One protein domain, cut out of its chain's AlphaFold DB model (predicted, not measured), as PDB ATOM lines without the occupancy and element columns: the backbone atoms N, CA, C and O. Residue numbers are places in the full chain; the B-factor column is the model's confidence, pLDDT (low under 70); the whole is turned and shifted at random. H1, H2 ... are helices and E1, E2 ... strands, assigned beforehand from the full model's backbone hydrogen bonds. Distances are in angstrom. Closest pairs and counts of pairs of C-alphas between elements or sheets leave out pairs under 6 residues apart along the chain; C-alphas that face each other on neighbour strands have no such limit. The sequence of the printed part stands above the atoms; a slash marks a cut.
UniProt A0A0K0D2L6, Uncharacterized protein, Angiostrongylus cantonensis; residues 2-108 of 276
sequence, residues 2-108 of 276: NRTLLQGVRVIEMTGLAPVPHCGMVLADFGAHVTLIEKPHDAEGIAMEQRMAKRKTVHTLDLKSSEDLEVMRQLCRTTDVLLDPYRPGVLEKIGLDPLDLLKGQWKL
ATOM      1  N   ASN A   2      59.793 -28.012  -5.532       42.72
ATOM      2  CA  ASN A   2      59.507 -28.334  -6.932       42.72
ATOM      3  C   ASN A   2      59.257 -27.032  -7.695       42.72
ATOM      4  O   ASN A   2      58.246 -26.374  -7.457       42.72
ATOM      5  N   ARG A   3      60.177 -26.656  -8.589       49.69
ATOM      6  CA  ARG A   3      59.912 -25.594  -9.564       49.69
ATOM      7  C   ARG A   3      58.962 -26.143 -10.621       49.69
ATOM      8  O   ARG A   3      59.260 -27.167 -11.232       49.69
ATOM      9  N   THR A   4      57.826 -25.487 -10.811       60.44
ATOM     10  CA  THR A   4      56.901 -25.786 -11.907       60.44
ATOM     11  C   THR A   4      57.469 -25.270 -13.234       60.44
ATOM     12  O   THR A   4      58.311 -24.370 -13.249       60.44
ATOM     13  N   LEU A   5      57.040 -25.860 -14.354       62.88
ATOM     14  CA  LEU A   5      57.630 -25.623 -15.681       62.88
ATOM     15  C   LEU A   5      57.588 -24.153 -16.124       62.88
ATOM     16  O   LEU A   5      58.513 -23.704 -16.799       62.88
ATOM     17  N   LEU A   6      56.551 -23.407 -15.730       58.94
ATOM     18  CA  LEU A   6      56.369 -21.994 -16.076       58.94
ATOM     19  C   LEU A   6      56.552 -21.046 -14.879       58.94
ATOM     20  O   LEU A   6      56.116 -19.895 -14.931       58.94
ATOM     21  N   GLN A   7      57.204 -21.493 -13.797       75.19
ATOM     22  CA  GLN A   7      57.390 -20.659 -12.610       75.19
ATOM     23  C   GLN A   7      58.132 -19.354 -12.943       75.19
ATOM     24  O   GLN A   7      59.285 -19.367 -13.371       75.19
ATOM     25  N   GLY A   8      57.478 -18.221 -12.674       72.06
ATOM     26  CA  GLY A   8      58.021 -16.883 -12.917       72.06
ATOM     27  C   GLY A   8      57.693 -16.289 -14.291       72.06
ATOM     28  O   GLY A   8      58.044 -15.137 -14.524       72.06
ATOM     29  N   VAL A   9      56.998 -17.022 -15.169       75.94
ATOM     30  CA  VAL A   9      56.382 -16.461 -16.382       75.94
ATOM     31  C   VAL A   9      55.146 -15.659 -15.978       75.94
ATOM     32  O   VAL A   9      54.301 -16.175 -15.242       75.94
ATOM     33  N   ARG A  10      55.024 -14.418 -16.457       77.25
ATOM     34  CA  ARG A  10      53.829 -13.580 -16.264       77.25
ATOM     35  C   ARG A  10      52.999 -13.519 -17.537       77.25
ATOM     36  O   ARG A  10      53.527 -13.235 -18.611       77.25
ATOM     37  N   VAL A  11      51.703 -13.765 -17.404       79.06
ATOM     38  CA  VAL A  11      50.739 -13.809 -18.505       79.06
ATOM     39  C   VAL A  11      49.628 -12.810 -18.213       79.06
ATOM     40  O   VAL A  11      49.094 -12.820 -17.109       79.06
ATOM     41  N   ILE A  12      49.248 -11.994 -19.190       83.50
ATOM     42  CA  ILE A  12      47.972 -11.278 -19.170       83.50
ATOM     43  C   ILE A  12      47.005 -12.018 -20.086       83.50
ATOM     44  O   ILE A  12      47.334 -12.328 -21.227       83.50
ATOM     45  N   GLU A  13      45.808 -12.283 -19.588       83.50
ATOM     46  CA  GLU A  13      44.679 -12.815 -20.335       83.50
ATOM     47  C   GLU A  13      43.604 -11.738 -20.411       83.50
ATOM     48  O   GLU A  13      43.197 -11.211 -19.382       83.50
ATOM     49  N   MET A  14      43.139 -11.391 -21.607       81.75
ATOM     50  CA  MET A  14      42.008 -10.473 -21.757       81.75
ATOM     51  C   MET A  14      40.710 -11.277 -21.865       81.75
ATOM     52  O   MET A  14      40.684 -12.304 -22.544       81.75
ATOM     53  N   THR A  15      39.629 -10.825 -21.222       78.19
ATOM     54  CA  THR A  15      38.352 -11.557 -21.254       78.19
ATOM     55  C   THR A  15      37.783 -11.670 -22.670       78.19
ATOM     56  O   THR A  15      37.638 -10.684 -23.407       78.19
ATOM     57  N   GLY A  16      37.417 -12.904 -23.016       69.00
ATOM     58  CA  GLY A  16      36.770 -13.329 -24.249       69.00
ATOM     59  C   GLY A  16      36.468 -14.830 -24.196       69.00
ATOM     60  O   GLY A  16      36.834 -15.508 -23.241       69.00
ATOM     61  N   LEU A  17      35.809 -15.357 -25.229       61.31
ATOM     62  CA  LEU A  17      35.405 -16.765 -25.283       61.31
ATOM     63  C   LEU A  17      36.599 -17.719 -25.512       61.31
ATOM     64  O   LEU A  17      37.715 -17.314 -25.847       61.31
ATOM     65  N   ALA A  18      36.347 -19.025 -25.367       49.88
ATOM     66  CA  ALA A  18      37.287 -20.075 -25.765       49.88
ATOM     67  C   ALA A  18      37.792 -19.858 -27.214       49.88
ATOM     68  O   ALA A  18      36.998 -19.482 -28.079       49.88
ATOM     69  N   PRO A  19      39.088 -20.100 -27.508       60.56
ATOM     70  CA  PRO A  19      40.034 -20.918 -26.736       60.56
ATOM     71  C   PRO A  19      40.860 -20.183 -25.661       60.56
ATOM     72  O   PRO A  19      41.559 -20.847 -24.895       60.56
ATOM     73  N   VAL A  20      40.806 -18.849 -25.575       65.12
ATOM     74  CA  VAL A  20      41.752 -18.063 -24.753       65.12
ATOM     75  C   VAL A  20      41.688 -18.381 -23.247       65.12
ATOM     76  O   VAL A  20      42.741 -18.721 -22.697       65.12
ATOM     77  N   PRO A  21      40.513 -18.420 -22.581       71.56
ATOM     78  CA  PRO A  21      40.439 -18.755 -21.155       71.56
ATOM     79  C   PRO A  21      40.964 -20.147 -20.793       71.56
ATOM     80  O   PRO A  21      41.507 -20.342 -19.701       71.56
ATOM     81  N   HIS A  22      40.848 -21.106 -21.717       66.38
ATOM     82  CA  HIS A  22      41.409 -22.445 -21.554       66.38
ATOM     83  C   HIS A  22      42.942 -22.419 -21.643       66.38
ATOM     84  O   HIS A  22      43.612 -23.078 -20.850       66.38
ATOM     85  N   CYS A  23      43.510 -21.624 -22.557       69.00
ATOM     86  CA  CYS A  23      44.958 -21.463 -22.681       69.00
ATOM     87  C   CYS A  23      45.572 -20.906 -21.388       69.00
ATOM     88  O   CYS A  23      46.468 -21.529 -20.818       69.00
ATOM     89  N   GLY A  24      45.044 -19.805 -20.844       74.31
ATOM     90  CA  GLY A  24      45.573 -19.258 -19.593       74.31
ATOM     91  C   GLY A  24      45.276 -20.115 -18.358       74.31
ATOM     92  O   GLY A  24      46.073 -20.111 -17.424       74.31
ATOM     93  N   MET A  25      44.203 -20.918 -18.349       80.56
ATOM     94  CA  MET A  25      43.990 -21.935 -17.303       80.56
ATOM     95  C   MET A  25      45.122 -22.974 -17.320       80.56
ATOM     96  O   MET A  25      45.721 -23.250 -16.284       80.56
ATOM     97  N   VAL A  26      45.474 -23.490 -18.503       73.38
ATOM     98  CA  VAL A  26      46.599 -24.422 -18.673       73.38
ATOM     99  C   VAL A  26      47.924 -23.768 -18.257       73.38
ATOM    100  O   VAL A  26      48.693 -24.375 -17.514       73.38
ATOM    101  N   LEU A  27      48.191 -22.521 -18.661       71.69
ATOM    102  CA  LEU A  27      49.411 -21.804 -18.255       71.69
ATOM    103  C   LEU A  27      49.501 -21.632 -16.726       71.69
ATOM    104  O   LEU A  27      50.573 -21.849 -16.156       71.69
ATOM    105  N   ALA A  28      48.388 -21.313 -16.054       79.12
ATOM    106  CA  ALA A  28      48.317 -21.228 -14.593       79.12
ATOM    107  C   ALA A  28      48.561 -22.591 -13.915       79.12
ATOM    108  O   ALA A  28      49.307 -22.673 -12.938       79.12
ATOM    109  N   ASP A  29      48.006 -23.677 -14.461       78.69
ATOM    110  CA  ASP A  29      48.215 -25.043 -13.960       78.69
ATOM    111  C   ASP A  29      49.674 -25.514 -14.097       78.69
ATOM    112  O   ASP A  29      50.189 -26.199 -13.209       78.69
ATOM    113  N   PHE A  30      50.378 -25.087 -15.150       67.44
ATOM    114  CA  PHE A  30      51.827 -25.284 -15.308       67.44
ATOM    115  C   PHE A  30      52.688 -24.275 -14.518       67.44
ATOM    116  O   PHE A  30      53.923 -24.355 -14.549       67.44
ATOM    117  N   GLY A  31      52.059 -23.379 -13.749       72.56
ATOM    118  CA  GLY A  31      52.699 -22.519 -12.755       72.56
ATOM    119  C   GLY A  31      53.088 -21.116 -13.220       72.56
ATOM    120  O   GLY A  31      53.879 -20.470 -12.529       72.56
ATOM    121  N   ALA A  32      52.562 -20.644 -14.352       76.56
ATOM    122  CA  ALA A  32      52.657 -19.236 -14.724       76.56
ATOM    123  C   ALA A  32      51.784 -18.372 -13.796       76.56
ATOM    124  O   ALA A  32      50.748 -18.816 -13.303       76.56
ATOM    125  N   HIS A  33      52.178 -17.118 -13.583       85.19
ATOM    126  CA  HIS A  33      51.318 -16.133 -12.935       85.19
ATOM    127  C   HIS A  33      50.429 -15.483 -13.997       85.19
ATOM    128  O   HIS A  33      50.925 -14.724 -14.830       85.19
ATOM    129  N   VAL A  34      49.140 -15.824 -13.994       85.62
ATOM    130  CA  VAL A  34      48.176 -15.382 -15.010       85.62
ATOM    131  C   VAL A  34      47.248 -14.323 -14.426       85.62
ATOM    132  O   VAL A  34      46.517 -14.598 -13.475       85.62
ATOM    133  N   THR A  35      47.262 -13.136 -15.022       91.06
ATOM    134  CA  THR A  35      46.403 -12.000 -14.687       91.06
ATOM    135  C   THR A  35      45.267 -11.904 -15.703       91.06
ATOM    136  O   THR A  35      45.519 -11.612 -16.869       91.06
ATOM    137  N   LEU A  36      44.027 -12.146 -15.281       90.38
ATOM    138  CA  LEU A  36      42.829 -12.001 -16.111       90.38
ATOM    139  C   LEU A  36      42.303 -10.559 -16.035       90.38
ATOM    140  O   LEU A  36      42.076 -10.055 -14.936       90.38
ATOM    141  N   ILE A  37      42.097  -9.923 -17.187       89.25
ATOM    142  CA  ILE A  37      41.550  -8.570 -17.335       89.25
ATOM    143  C   ILE A  37      40.075  -8.651 -17.729       89.25
ATOM    144  O   ILE A  37      39.746  -8.859 -18.902       89.25
ATOM    145  N   GLU A  38      39.202  -8.468 -16.741       86.12
ATOM    146  CA  GLU A  38      37.747  -8.424 -16.907       86.12
ATOM    147  C   GLU A  38      37.251  -7.003 -17.189       86.12
ATOM    148  O   GLU A  38      37.819  -6.014 -16.721       86.12
ATOM    149  N   LYS A  39      36.151  -6.893 -17.939       80.56
ATOM    150  CA  LYS A  39      35.471  -5.614 -18.170       80.56
ATOM    151  C   LYS A  39      34.523  -5.303 -17.009       80.56
ATOM    152  O   LYS A  39      33.914  -6.228 -16.465       80.56
ATOM    153  N   PRO A  40      34.318  -4.025 -16.650       76.38
ATOM    154  CA  PRO A  40      33.279  -3.667 -15.698       76.38
ATOM    155  C   PRO A  40      31.906  -4.094 -16.228       76.38
ATOM    156  O   PRO A  40      31.593  -3.892 -17.401       76.38
ATOM    157  N   HIS A  41      31.077  -4.636 -15.335       66.44
ATOM    158  CA  HIS A  41      29.691  -5.050 -15.592       66.44
ATOM    159  C   HIS A  41      29.470  -6.256 -16.529       66.44
ATOM    160  O   HIS A  41      28.315  -6.543 -16.833       66.44
ATOM    161  N   ASP A  42      30.497  -7.035 -16.898       56.38
ATOM    162  CA  ASP A  42      30.344  -8.312 -17.641       56.38
ATOM    163  C   ASP A  42      29.813  -9.465 -16.733       56.38
ATOM    164  O   ASP A  42      30.286 -10.599 -16.742       56.38
ATOM    165  N   ALA A  43      28.822  -9.161 -15.886       50.03
ATOM    166  CA  ALA A  43      28.346 -10.008 -14.787       50.03
ATOM    167  C   ALA A  43      27.466 -11.204 -15.213       50.03
ATOM    168  O   ALA A  43      27.154 -12.054 -14.379       50.03
ATOM    169  N   GLU A  44      27.050 -11.282 -16.481       45.94
ATOM    170  CA  GLU A  44      25.965 -12.176 -16.926       45.94
ATOM    171  C   GLU A  44      26.417 -13.447 -17.683       45.94
ATOM    172  O   GLU A  44      25.584 -14.295 -17.992       45.94
ATOM    173  N   GLY A  45      27.718 -13.650 -17.936       52.31
ATOM    174  CA  GLY A  45      28.236 -14.878 -18.585       52.31
ATOM    175  C   GLY A  45      28.710 -15.989 -17.628       52.31
ATOM    176  O   GLY A  45      28.968 -17.134 -18.021       52.31
ATOM    177  N   ILE A  46      28.878 -15.664 -16.346       51.81
ATOM    178  CA  ILE A  46      29.997 -16.213 -15.571       51.81
ATOM    179  C   ILE A  46      29.644 -17.446 -14.713       51.81
ATOM    180  O   ILE A  46      29.588 -17.392 -13.489       51.81
ATOM    181  N   ALA A  47      29.497 -18.610 -15.354       48.81
ATOM    182  CA  ALA A  47      29.483 -19.917 -14.666       48.81
ATOM    183  C   ALA A  47      30.593 -20.876 -15.141       48.81
ATOM    184  O   ALA A  47      31.201 -21.587 -14.335       48.81
ATOM    185  N   MET A  48      30.885 -20.893 -16.447       47.06
ATOM    186  CA  MET A  48      31.987 -21.681 -17.016       47.06
ATOM    187  C   MET A  48      33.317 -20.915 -16.946       47.06
ATOM    188  O   MET A  48      34.342 -21.485 -16.579       47.06
ATOM    189  N   GLU A  49      33.291 -19.609 -17.204       52.94
ATOM    190  CA  GLU A  49      34.474 -18.740 -17.173       52.94
ATOM    191  C   GLU A  49      35.037 -18.595 -15.747       52.94
ATOM    192  O   GLU A  49      36.237 -18.784 -15.552       52.94
ATOM    193  N   GLN A  50      34.186 -18.471 -14.714       55.09
ATOM    194  CA  GLN A  50      34.622 -18.511 -13.301       55.09
ATOM    195  C   GLN A  50      35.367 -19.806 -12.936       55.09
ATOM    196  O   GLN A  50      36.232 -19.815 -12.060       55.09
ATOM    197  N   ARG A  51      35.049 -20.931 -13.595       54.09
ATOM    198  CA  ARG A  51      35.759 -22.202 -13.372       54.09
ATOM    199  C   ARG A  51      37.147 -22.196 -14.007       54.09
ATOM    200  O   ARG A  51      38.044 -22.794 -13.421       54.09
ATOM    201  N   MET A  52      37.323 -21.508 -15.138       60.88
ATOM    202  CA  MET A  52      38.619 -21.324 -15.807       60.88
ATOM    203  C   MET A  52      39.455 -20.184 -15.202       60.88
ATOM    204  O   MET A  52      40.664 -20.164 -15.399       60.88
ATOM    205  N   ALA A  53      38.853 -19.269 -14.434       61.22
ATOM    206  CA  ALA A  53      39.560 -18.230 -13.676       61.22
ATOM    207  C   ALA A  53      40.274 -18.754 -12.411       61.22
ATOM    208  O   ALA A  53      41.069 -18.045 -11.794       61.22
ATOM    209  N   LYS A  54      40.034 -20.010 -12.008       65.44
ATOM    210  CA  LYS A  54      40.736 -20.631 -10.875       65.44
ATOM    211  C   LYS A  54      42.250 -20.603 -11.108       65.44
ATOM    212  O   LYS A  54      42.714 -21.003 -12.166       65.44
ATOM    213  N   ARG A  55      43.007 -20.178 -10.085       76.81
ATOM    214  CA  ARG A  55      44.473 -19.950 -10.101       76.81
ATOM    215  C   ARG A  55      44.950 -18.727 -10.906       76.81
ATOM    216  O   ARG A  55      46.154 -18.486 -10.929       76.81
ATOM    217  N   LYS A  56      44.048 -17.927 -11.483       86.88
ATOM    218  CA  LYS A  56      44.364 -16.614 -12.068       86.88
ATOM    219  C   LYS A  56      44.142 -15.499 -11.040       86.88
ATOM    220  O   LYS A  56      43.328 -15.644 -10.126       86.88
ATOM    221  N   THR A  57      44.843 -14.382 -11.192       89.75
ATOM    222  CA  THR A  57      44.568 -13.132 -10.471       89.75
ATOM    223  C   THR A  57      43.672 -12.264 -11.348       89.75
ATOM    224  O   THR A  57      44.048 -11.945 -12.469       89.75
ATOM    225  N   VAL A  58      42.484 -11.897 -10.873       89.06
ATOM    226  CA  VAL A  58      41.526 -11.098 -11.655       89.06
ATOM    227  C   VAL A  58      41.725  -9.610 -11.369       89.06
ATOM    228  O   VAL A  58      41.820  -9.211 -10.211       89.06
ATOM    229  N   HIS A  59      41.771  -8.797 -12.422       89.81
ATOM    230  CA  HIS A  59      41.744  -7.339 -12.375       89.81
ATOM    231  C   HIS A  59      40.637  -6.832 -13.303       89.81
ATOM    232  O   HIS A  59      40.560  -7.239 -14.458       89.81
ATOM    233  N   THR A  60      39.794  -5.926 -12.817       90.50
ATOM    234  CA  THR A  60      38.761  -5.281 -13.637       90.50
ATOM    235  C   THR A  60      39.306  -3.970 -14.201       90.50
ATOM    236  O   THR A  60      39.797  -3.155 -13.424       90.50
ATOM    237  N   LEU A  61      39.224  -3.764 -15.520       89.69
ATOM    238  CA  LEU A  61      39.660  -2.543 -16.214       89.69
ATOM    239  C   LEU A  61      38.666  -2.172 -17.327       89.69
ATOM    240  O   LEU A  61      38.367  -2.999 -18.195       89.69
ATOM    241  N   ASP A  62      38.186  -0.926 -17.361       89.88
ATOM    242  CA  ASP A  62      37.469  -0.400 -18.525       89.88
ATOM    243  C   ASP A  62      38.460  -0.002 -19.619       89.88
ATOM    244  O   ASP A  62      38.999   1.101 -19.638       89.88
ATOM    245  N   LEU A  63      38.653  -0.869 -20.610       87.00
ATOM    246  CA  LEU A  63      39.526  -0.588 -21.755       87.00
ATOM    247  C   LEU A  63      38.997   0.518 -22.701       87.00
ATOM    248  O   LEU A  63      39.569   0.735 -23.769       87.00
ATOM    249  N   LYS A  64      37.913   1.220 -22.340       86.00
ATOM    250  CA  LYS A  64      37.498   2.500 -22.941       86.00
ATOM    251  C   LYS A  64      38.025   3.718 -22.170       86.00
ATOM    252  O   LYS A  64      38.083   4.805 -22.742       86.00
ATOM    253  N   SER A  65      38.384   3.560 -20.895       91.06
ATOM    254  CA  SER A  65      38.959   4.617 -20.060       91.06
ATOM    255  C   SER A  65      40.438   4.809 -20.389       91.06
ATOM    256  O   SER A  65      41.213   3.856 -20.449       91.06
ATOM    257  N   SER A  66      40.862   6.058 -20.582       89.50
ATOM    258  CA  SER A  66      42.269   6.395 -20.829       89.50
ATOM    259  C   SER A  66      43.179   6.087 -19.634       89.50
ATOM    260  O   SER A  66      44.366   5.824 -19.838       89.50
ATOM    261  N   GLU A  67      42.631   6.097 -18.416       92.56
ATOM    262  CA  GLU A  67      43.331   5.761 -17.173       92.56
ATOM    263  C   GLU A  67      43.601   4.253 -17.088       92.56
ATOM    264  O   GLU A  67      44.759   3.836 -17.025       92.56
ATOM    265  N   ASP A  68      42.558   3.432 -17.223       92.88
ATOM    266  CA  ASP A  68      42.670   1.967 -17.215       92.88
ATOM    267  C   ASP A  68      43.471   1.435 -18.410       92.88
ATOM    268  O   ASP A  68      44.181   0.436 -18.288       92.88
ATOM    269  N   LEU A  69      43.442   2.126 -19.555       90.00
ATOM    270  CA  LEU A  69      44.345   1.837 -20.668       90.00
ATOM    271  C   LEU A  69      45.815   2.077 -20.302       90.00
ATOM    272  O   LEU A  69      46.666   1.298 -20.725       90.00
ATOM    273  N   GLU A  70      46.153   3.097 -19.507       89.44
ATOM    274  CA  GLU A  70      47.532   3.270 -19.031       89.44
ATOM    275  C   GLU A  70      47.898   2.250 -17.943       89.44
ATOM    276  O   GLU A  70      49.023   1.749 -17.954       89.44
ATOM    277  N   VAL A  71      46.958   1.852 -17.076       90.44
ATOM    278  CA  VAL A  71      47.150   0.716 -16.152       90.44
ATOM    279  C   VAL A  71      47.430  -0.571 -16.937       90.44
ATOM    280  O   VAL A  71      48.410  -1.261 -16.658       90.44
ATOM    281  N   MET A  72      46.653  -0.858 -17.983       88.56
ATOM    282  CA  MET A  72      46.876  -1.996 -18.878       88.56
ATOM    283  C   MET A  72      48.252  -1.920 -19.555       88.56
ATOM    284  O   MET A  72      48.989  -2.905 -19.554       88.56
ATOM    285  N   ARG A  73      48.675  -0.747 -20.058       83.81
ATOM    286  CA  ARG A  73      50.040  -0.561 -20.592       83.81
ATOM    287  C   ARG A  73      51.114  -0.818 -19.533       83.81
ATOM    288  O   ARG A  73      52.127  -1.442 -19.847       83.81
ATOM    289  N   GLN A  74      50.915  -0.385 -18.288       83.94
ATOM    290  CA  GLN A  74      51.841  -0.644 -17.178       83.94
ATOM    291  C   GLN A  74      51.931  -2.134 -16.818       83.94
ATOM    292  O   GLN A  74      53.037  -2.642 -16.625       83.94
ATOM    293  N   LEU A  75      50.806  -2.853 -16.791       82.88
ATOM    294  CA  LEU A  75      50.784  -4.304 -16.596       82.88
ATOM    295  C   LEU A  75      51.512  -5.016 -17.749       82.88
ATOM    296  O   LEU A  75      52.429  -5.812 -17.505       82.88
ATOM    297  N   CYS A  76      51.189  -4.657 -18.998       78.69
ATOM    298  CA  CYS A  76      51.859  -5.157 -20.198       78.69
ATOM    299  C   CYS A  76      53.375  -4.958 -20.134       78.69
ATOM    300  O   CYS A  76      54.097  -5.912 -20.411       78.69
ATOM    301  N   ARG A  77      53.877  -3.795 -19.667       74.62
ATOM    302  CA  ARG A  77      55.329  -3.520 -19.533       74.62
ATOM    303  C   ARG A  77      56.092  -4.611 -18.779       74.62
ATOM    304  O   ARG A  77      57.268  -4.832 -19.070       74.62
ATOM    305  N   THR A  78      55.439  -5.294 -17.840       71.62
ATOM    306  CA  THR A  78      56.046  -6.351 -17.018       71.62
ATOM    307  C   THR A  78      55.679  -7.776 -17.446       71.62
ATOM    308  O   THR A  78      56.157  -8.729 -16.842       71.62
ATOM    309  N   THR A  79      54.874  -7.952 -18.486       71.12
ATOM    310  CA  THR A  79      54.303  -9.250 -18.866       71.12
ATOM    311  C   THR A  79      55.153  -9.963 -19.922       71.12
ATOM    312  O   THR A  79      55.727  -9.318 -20.797       71.12
ATOM    313  N   ASP A  80      55.253 -11.296 -19.833       63.66
ATOM    314  CA  ASP A  80      55.993 -12.142 -20.783       63.66
ATOM    315  C   ASP A  80      55.096 -12.674 -21.924       63.66
ATOM    316  O   ASP A  80      55.598 -12.934 -23.015       63.66
ATOM    317  N   VAL A  81      53.785 -12.843 -21.685       68.25
ATOM    318  CA  VAL A  81      52.793 -13.340 -22.663       68.25
ATOM    319  C   VAL A  81      51.478 -12.560 -22.550       68.25
ATOM    320  O   VAL A  81      50.914 -12.473 -21.464       68.25
ATOM    321  N   LEU A  82      50.946 -12.051 -23.663       75.81
ATOM    322  CA  LEU A  82      49.587 -11.499 -23.747       75.81
ATOM    323  C   LEU A  82      48.692 -12.468 -24.532       75.81
ATOM    324  O   LEU A  82      49.038 -12.849 -25.649       75.81
ATOM    325  N   LEU A  83      47.552 -12.860 -23.961       75.06
ATOM    326  CA  LEU A  83      46.508 -13.621 -24.645       75.06
ATOM    327  C   LEU A  83      45.395 -12.659 -25.085       75.06
ATOM    328  O   LEU A  83      44.574 -12.234 -24.269       75.06
ATOM    329  N   ASP A  84      45.391 -12.329 -26.376       75.31
ATOM    330  CA  ASP A  84      44.374 -11.500 -27.029       75.31
ATOM    331  C   ASP A  84      43.278 -12.392 -27.659       75.31
ATOM    332  O   ASP A  84      43.581 -13.183 -28.558       75.31
ATOM    333  N   PRO A  85      42.012 -12.320 -27.201       68.88
ATOM    334  CA  PRO A  85      40.886 -13.046 -27.787       68.88
ATOM    335  C   PRO A  85      40.195 -12.279 -28.927       68.88
ATOM    336  O   PRO A  85      39.204 -12.770 -29.478       68.88
ATOM    337  N   TYR A  86      40.615 -11.049 -29.235       69.50
ATOM    338  CA  TYR A  86      39.888 -10.184 -30.153       69.50
ATOM    339  C   TYR A  86      40.211 -10.458 -31.623       69.50
ATOM    340  O   TYR A  86      41.168 -11.130 -32.003       69.50
ATOM    341  N   ARG A  87      39.347  -9.931 -32.496       59.50
ATOM    342  CA  ARG A  87      39.599  -9.953 -33.940       59.50
ATOM    343  C   ARG A  87      40.752  -8.991 -34.276       59.50
ATOM    344  O   ARG A  87      40.869  -7.951 -33.628       59.50
ATOM    345  N   PRO A  88      41.528  -9.267 -35.336       60.50
ATOM    346  CA  PRO A  88      42.565  -8.359 -35.819       60.50
ATOM    347  C   PRO A  88      42.088  -6.913 -35.985       60.50
ATOM    348  O   PRO A  88      40.981  -6.669 -36.480       60.50
ATOM    349  N   GLY A  89      42.926  -5.948 -35.602       59.38
ATOM    350  CA  GLY A  89      42.588  -4.529 -35.667       59.38
ATOM    351  C   GLY A  89      41.722  -4.024 -34.507       59.38
ATOM    352  O   GLY A  89      41.311  -2.865 -34.550       59.38
ATOM    353  N   VAL A  90      41.358  -4.855 -33.519       75.69
ATOM    354  CA  VAL A  90      40.607  -4.410 -32.327       75.69
ATOM    355  C   VAL A  90      41.544  -3.836 -31.267       75.69
ATOM    356  O   VAL A  90      41.240  -2.773 -30.730       75.69
ATOM    357  N   LEU A  91      42.677  -4.491 -30.999       74.19
ATOM    358  CA  LEU A  91      43.632  -4.080 -29.965       74.19
ATOM    359  C   LEU A  91      44.229  -2.691 -30.273       74.19
ATOM    360  O   LEU A  91      44.319  -1.821 -29.407       74.19
ATOM    361  N   GLU A  92      44.511  -2.436 -31.549       78.50
ATOM    362  CA  GLU A  92      44.944  -1.146 -32.084       78.50
ATOM    363  C   GLU A  92      43.855  -0.069 -31.933       78.50
ATOM    364  O   GLU A  92      44.142   1.047 -31.499       78.50
ATOM    365  N   LYS A  93      42.586  -0.399 -32.229       80.81
ATOM    366  CA  LYS A  93      41.448   0.538 -32.104       80.81
ATOM    367  C   LYS A  93      41.168   0.967 -30.666       80.81
ATOM    368  O   LYS A  93      40.670   2.071 -30.475       80.81
ATOM    369  N   ILE A  94      41.471   0.122 -29.680       80.81
ATOM    370  CA  ILE A  94      41.343   0.461 -28.254       80.81
ATOM    371  C   ILE A  94      42.623   1.088 -27.672       80.81
ATOM    372  O   ILE A  94      42.734   1.250 -26.465       80.81
ATOM    373  N   GLY A  95      43.602   1.470 -28.502       80.94
ATOM    374  CA  GLY A  95      44.808   2.170 -28.035       80.94
ATOM    375  C   GLY A  95      45.808   1.280 -27.285       80.94
ATOM    376  O   GLY A  95      46.597   1.785 -26.473       80.94
ATOM    377  N   LEU A  96      45.769  -0.025 -27.565       77.94
ATOM    378  CA  LEU A  96      46.701  -1.058 -27.112       77.94
ATOM    379  C   LEU A  96      47.431  -1.682 -28.320       77.94
ATOM    380  O   LEU A  96      47.615  -2.895 -28.358       77.94
ATOM    381  N   ASP A  97      47.830  -0.879 -29.323       74.12
ATOM    382  CA  ASP A  97      48.587  -1.386 -30.482       74.12
ATOM    383  C   ASP A  97      49.767  -2.252 -29.985       74.12
ATOM    384  O   ASP A  97      50.588  -1.750 -29.206       74.12
ATOM    385  N   PRO A  98      49.885  -3.523 -30.432       58.16
ATOM    386  CA  PRO A  98      50.999  -4.392 -30.081       58.16
ATOM    387  C   PRO A  98      52.370  -3.713 -30.184       58.16
ATOM    388  O   PRO A  98      53.179  -3.856 -29.276       58.16
ATOM    389  N   LEU A  99      52.648  -2.914 -31.222       61.53
ATOM    390  CA  LEU A  99      53.920  -2.193 -31.306       61.53
ATOM    391  C   LEU A  99      54.066  -1.077 -30.281       61.53
ATOM    392  O   LEU A  99      55.196  -0.799 -29.905       61.53
ATOM    393  N   ASP A 100      53.003  -0.414 -29.843       65.75
ATOM    394  CA  ASP A 100      53.121   0.646 -28.838       65.75
ATOM    395  C   ASP A 100      53.348   0.057 -27.442       65.75
ATOM    396  O   ASP A 100      54.185   0.563 -26.686       65.75
ATOM    397  N   LEU A 101      52.721  -1.091 -27.158       63.75
ATOM    398  CA  LEU A 101      53.074  -1.938 -26.018       63.75
ATOM    399  C   LEU A 101      54.558  -2.346 -26.084       63.75
ATOM    400  O   LEU A 101      55.293  -2.166 -25.112       63.75
ATOM    401  N   LEU A 102      55.037  -2.776 -27.259       52.72
ATOM    402  CA  LEU A 102      56.431  -3.182 -27.475       52.72
ATOM    403  C   LEU A 102      57.440  -2.020 -27.464       52.72
ATOM    404  O   LEU A 102      58.560  -2.216 -27.003       52.72
ATOM    405  N   LYS A 103      57.078  -0.811 -27.916       51.03
ATOM    406  CA  LYS A 103      57.947   0.390 -27.921       51.03
ATOM    407  C   LYS A 103      58.238   0.899 -26.509       51.03
ATOM    408  O   LYS A 103      59.317   1.435 -26.262       51.03
ATOM    409  N   GLY A 104      57.282   0.745 -25.590       43.50
ATOM    410  CA  GLY A 104      57.465   1.028 -24.164       43.50
ATOM    411  C   GLY A 104      58.200  -0.083 -23.404       43.50
ATOM    412  O   GLY A 104      58.546   0.100 -22.235       43.50
ATOM    413  N   GLN A 105      58.442  -1.224 -24.049       42.41
ATOM    414  CA  GLN A 105      59.153  -2.369 -23.499       42.41
ATOM    415  C   GLN A 105      60.557  -2.512 -24.104       42.41
ATOM    416  O   GLN A 105      60.921  -1.928 -25.116       42.41
ATOM    417  N   TRP A 106      61.370  -3.341 -23.456       38.66
ATOM    418  CA  TRP A 106      62.615  -3.875 -24.013       38.66
ATOM    419  C   TRP A 106      63.882  -3.004 -24.114       38.66
ATOM    420  O   TRP A 106      64.843  -3.402 -24.774       38.66
ATOM    421  N   LYS A 107      64.029  -1.971 -23.269       32.97
ATOM    422  CA  LYS A 107      65.361  -1.681 -22.682       32.97
ATOM    423  C   LYS A 107      65.704  -2.733 -21.614       32.97
ATOM    424  O   LYS A 107      65.701  -2.437 -20.423       32.97
ATOM    425  N   LEU A 108      65.973  -3.974 -22.030       41.31
ATOM    426  CA  LEU A 108      66.416  -5.032 -21.116       41.31
ATOM    427  C   LEU A 108      67.929  -5.247 -21.136       41.31
ATOM    428  O   LEU A 108      68.572  -5.287 -22.185       41.31
TER     429      LEU A 108
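What this domain is: This is residues 2 to 108 of the 276 residues of an uncharacterized protein of Angiostrongylus cantonensis (UniProt A0A0K0D2L6). A small, twisted sheet of four parallel strands lies between helix H1, which packs along one face over E1 and E2, and a group of three helices, H3, H4 and H5, of which H3 meets the sheet with its residues 68 to 76 and H4 and H5 lie farther out. A short helix, H2, packs on H1 away from the sheet. The printed part has 107 residues, with five named helices and four named strands in the order E1, H1, E2, H2, E3, H3, E4, H4, H5; the sheet's order is E3, E2, E1, E4, and the class is mixed, helices and strands. The whole is compact, with a radius of gyration of the C-alphas of 13.8 A, and spans 40 by 36 by 23 A.

Where its parts are: In the sheet, E1 is residues 10 to 14, 13.4 A from first to last C-alpha, and begins at C-alpha 10 at (53.829, -13.580, -16.264). E2, residues 33 to 38, is the longest strand at 16.1 A; E3, residues 57 to 60, measures 10.3 A, and E4, residues 81 to 83, 6.6 A. Among the helices, H1 is residues 20 to 29 and 14.4 A long, and H2 is residues 49 to 52 and 5.1 A long. H3, residues 66 to 77, is the longest helix at 16.4 A and begins at C-alpha 66 at (42.269, 6.395, -20.829). H4 is residues 90 to 93, 5.0 A, and H5 is residues 98 to 103, 8.7 A, ending at C-alpha 103 at (57.947, 0.390, -27.921).

How they stand to each other: E1 and E2 are the inner strands, parallel at 20 degrees, with N 13 and O 35 at 2.8 A and N 35 and O 11 at 2.8 A, within hydrogen-bond range. E3, an edge strand, is parallel to E2 at 24 degrees, with N 36 and O 57 at 2.8 A. E4, the other edge strand, is parallel to E1 at 16 degrees, with N 83 and O 12 at 2.8 A. H1 is on the sheet at a height over the sheet of 8.9 A, and the two form two layers, a helix on one face of a sheet. H1 lies over E1 and, only just, over E2, on which 3 of its C-alphas fall; on the local plane it stands at 24 degrees to E1, along the strands. Its closest C-alphas to E2 are those of Ala 28 and Val 34, 5.9 A apart. E1, H1, E2 and E2, H2, E3 are strand-helix-strand units, parallel neighbour strands with a helix between, and E3, H3, E4 is a split one, with E2 and E1 between its strands; the three crossovers are right-handed. H2 is not on the sheet but touches H1, with the closest C-alphas, Met 25 and Met 52, 5.6 A apart. H3 only grazes the sheet; its closest C-alpha pair with E1 is Ile 12 and Cys 76, 7.3 A. H3 and H5 only just touch, with 3 pairs of C-alphas within 8 A, made by residues 73 to 77 of H3 alone; the closest are those of Arg 73 and Leu 101, 6.4 A. Their lines are about perpendicular, only just, at 72 degrees. H4 is close to H5 but not clearly touching, with the closest C-alphas, Glu 92 and Pro 98, at 7.2 A. H1 and H3 are apart. In H1, H3 and H5 every O i to N i+4 pair is within hydrogen-bond range; H2 and H4 are too short for such a pair.

The domain as a whole: The two C-alphas farthest apart are those of Asn 2 and Lys 93, 42.3 A. The printed part has no cut, and no link is long. Mean pLDDT of the printed part is 71.2; 45 residues are under 70, among them residues 41 to 54 and 98 to 108.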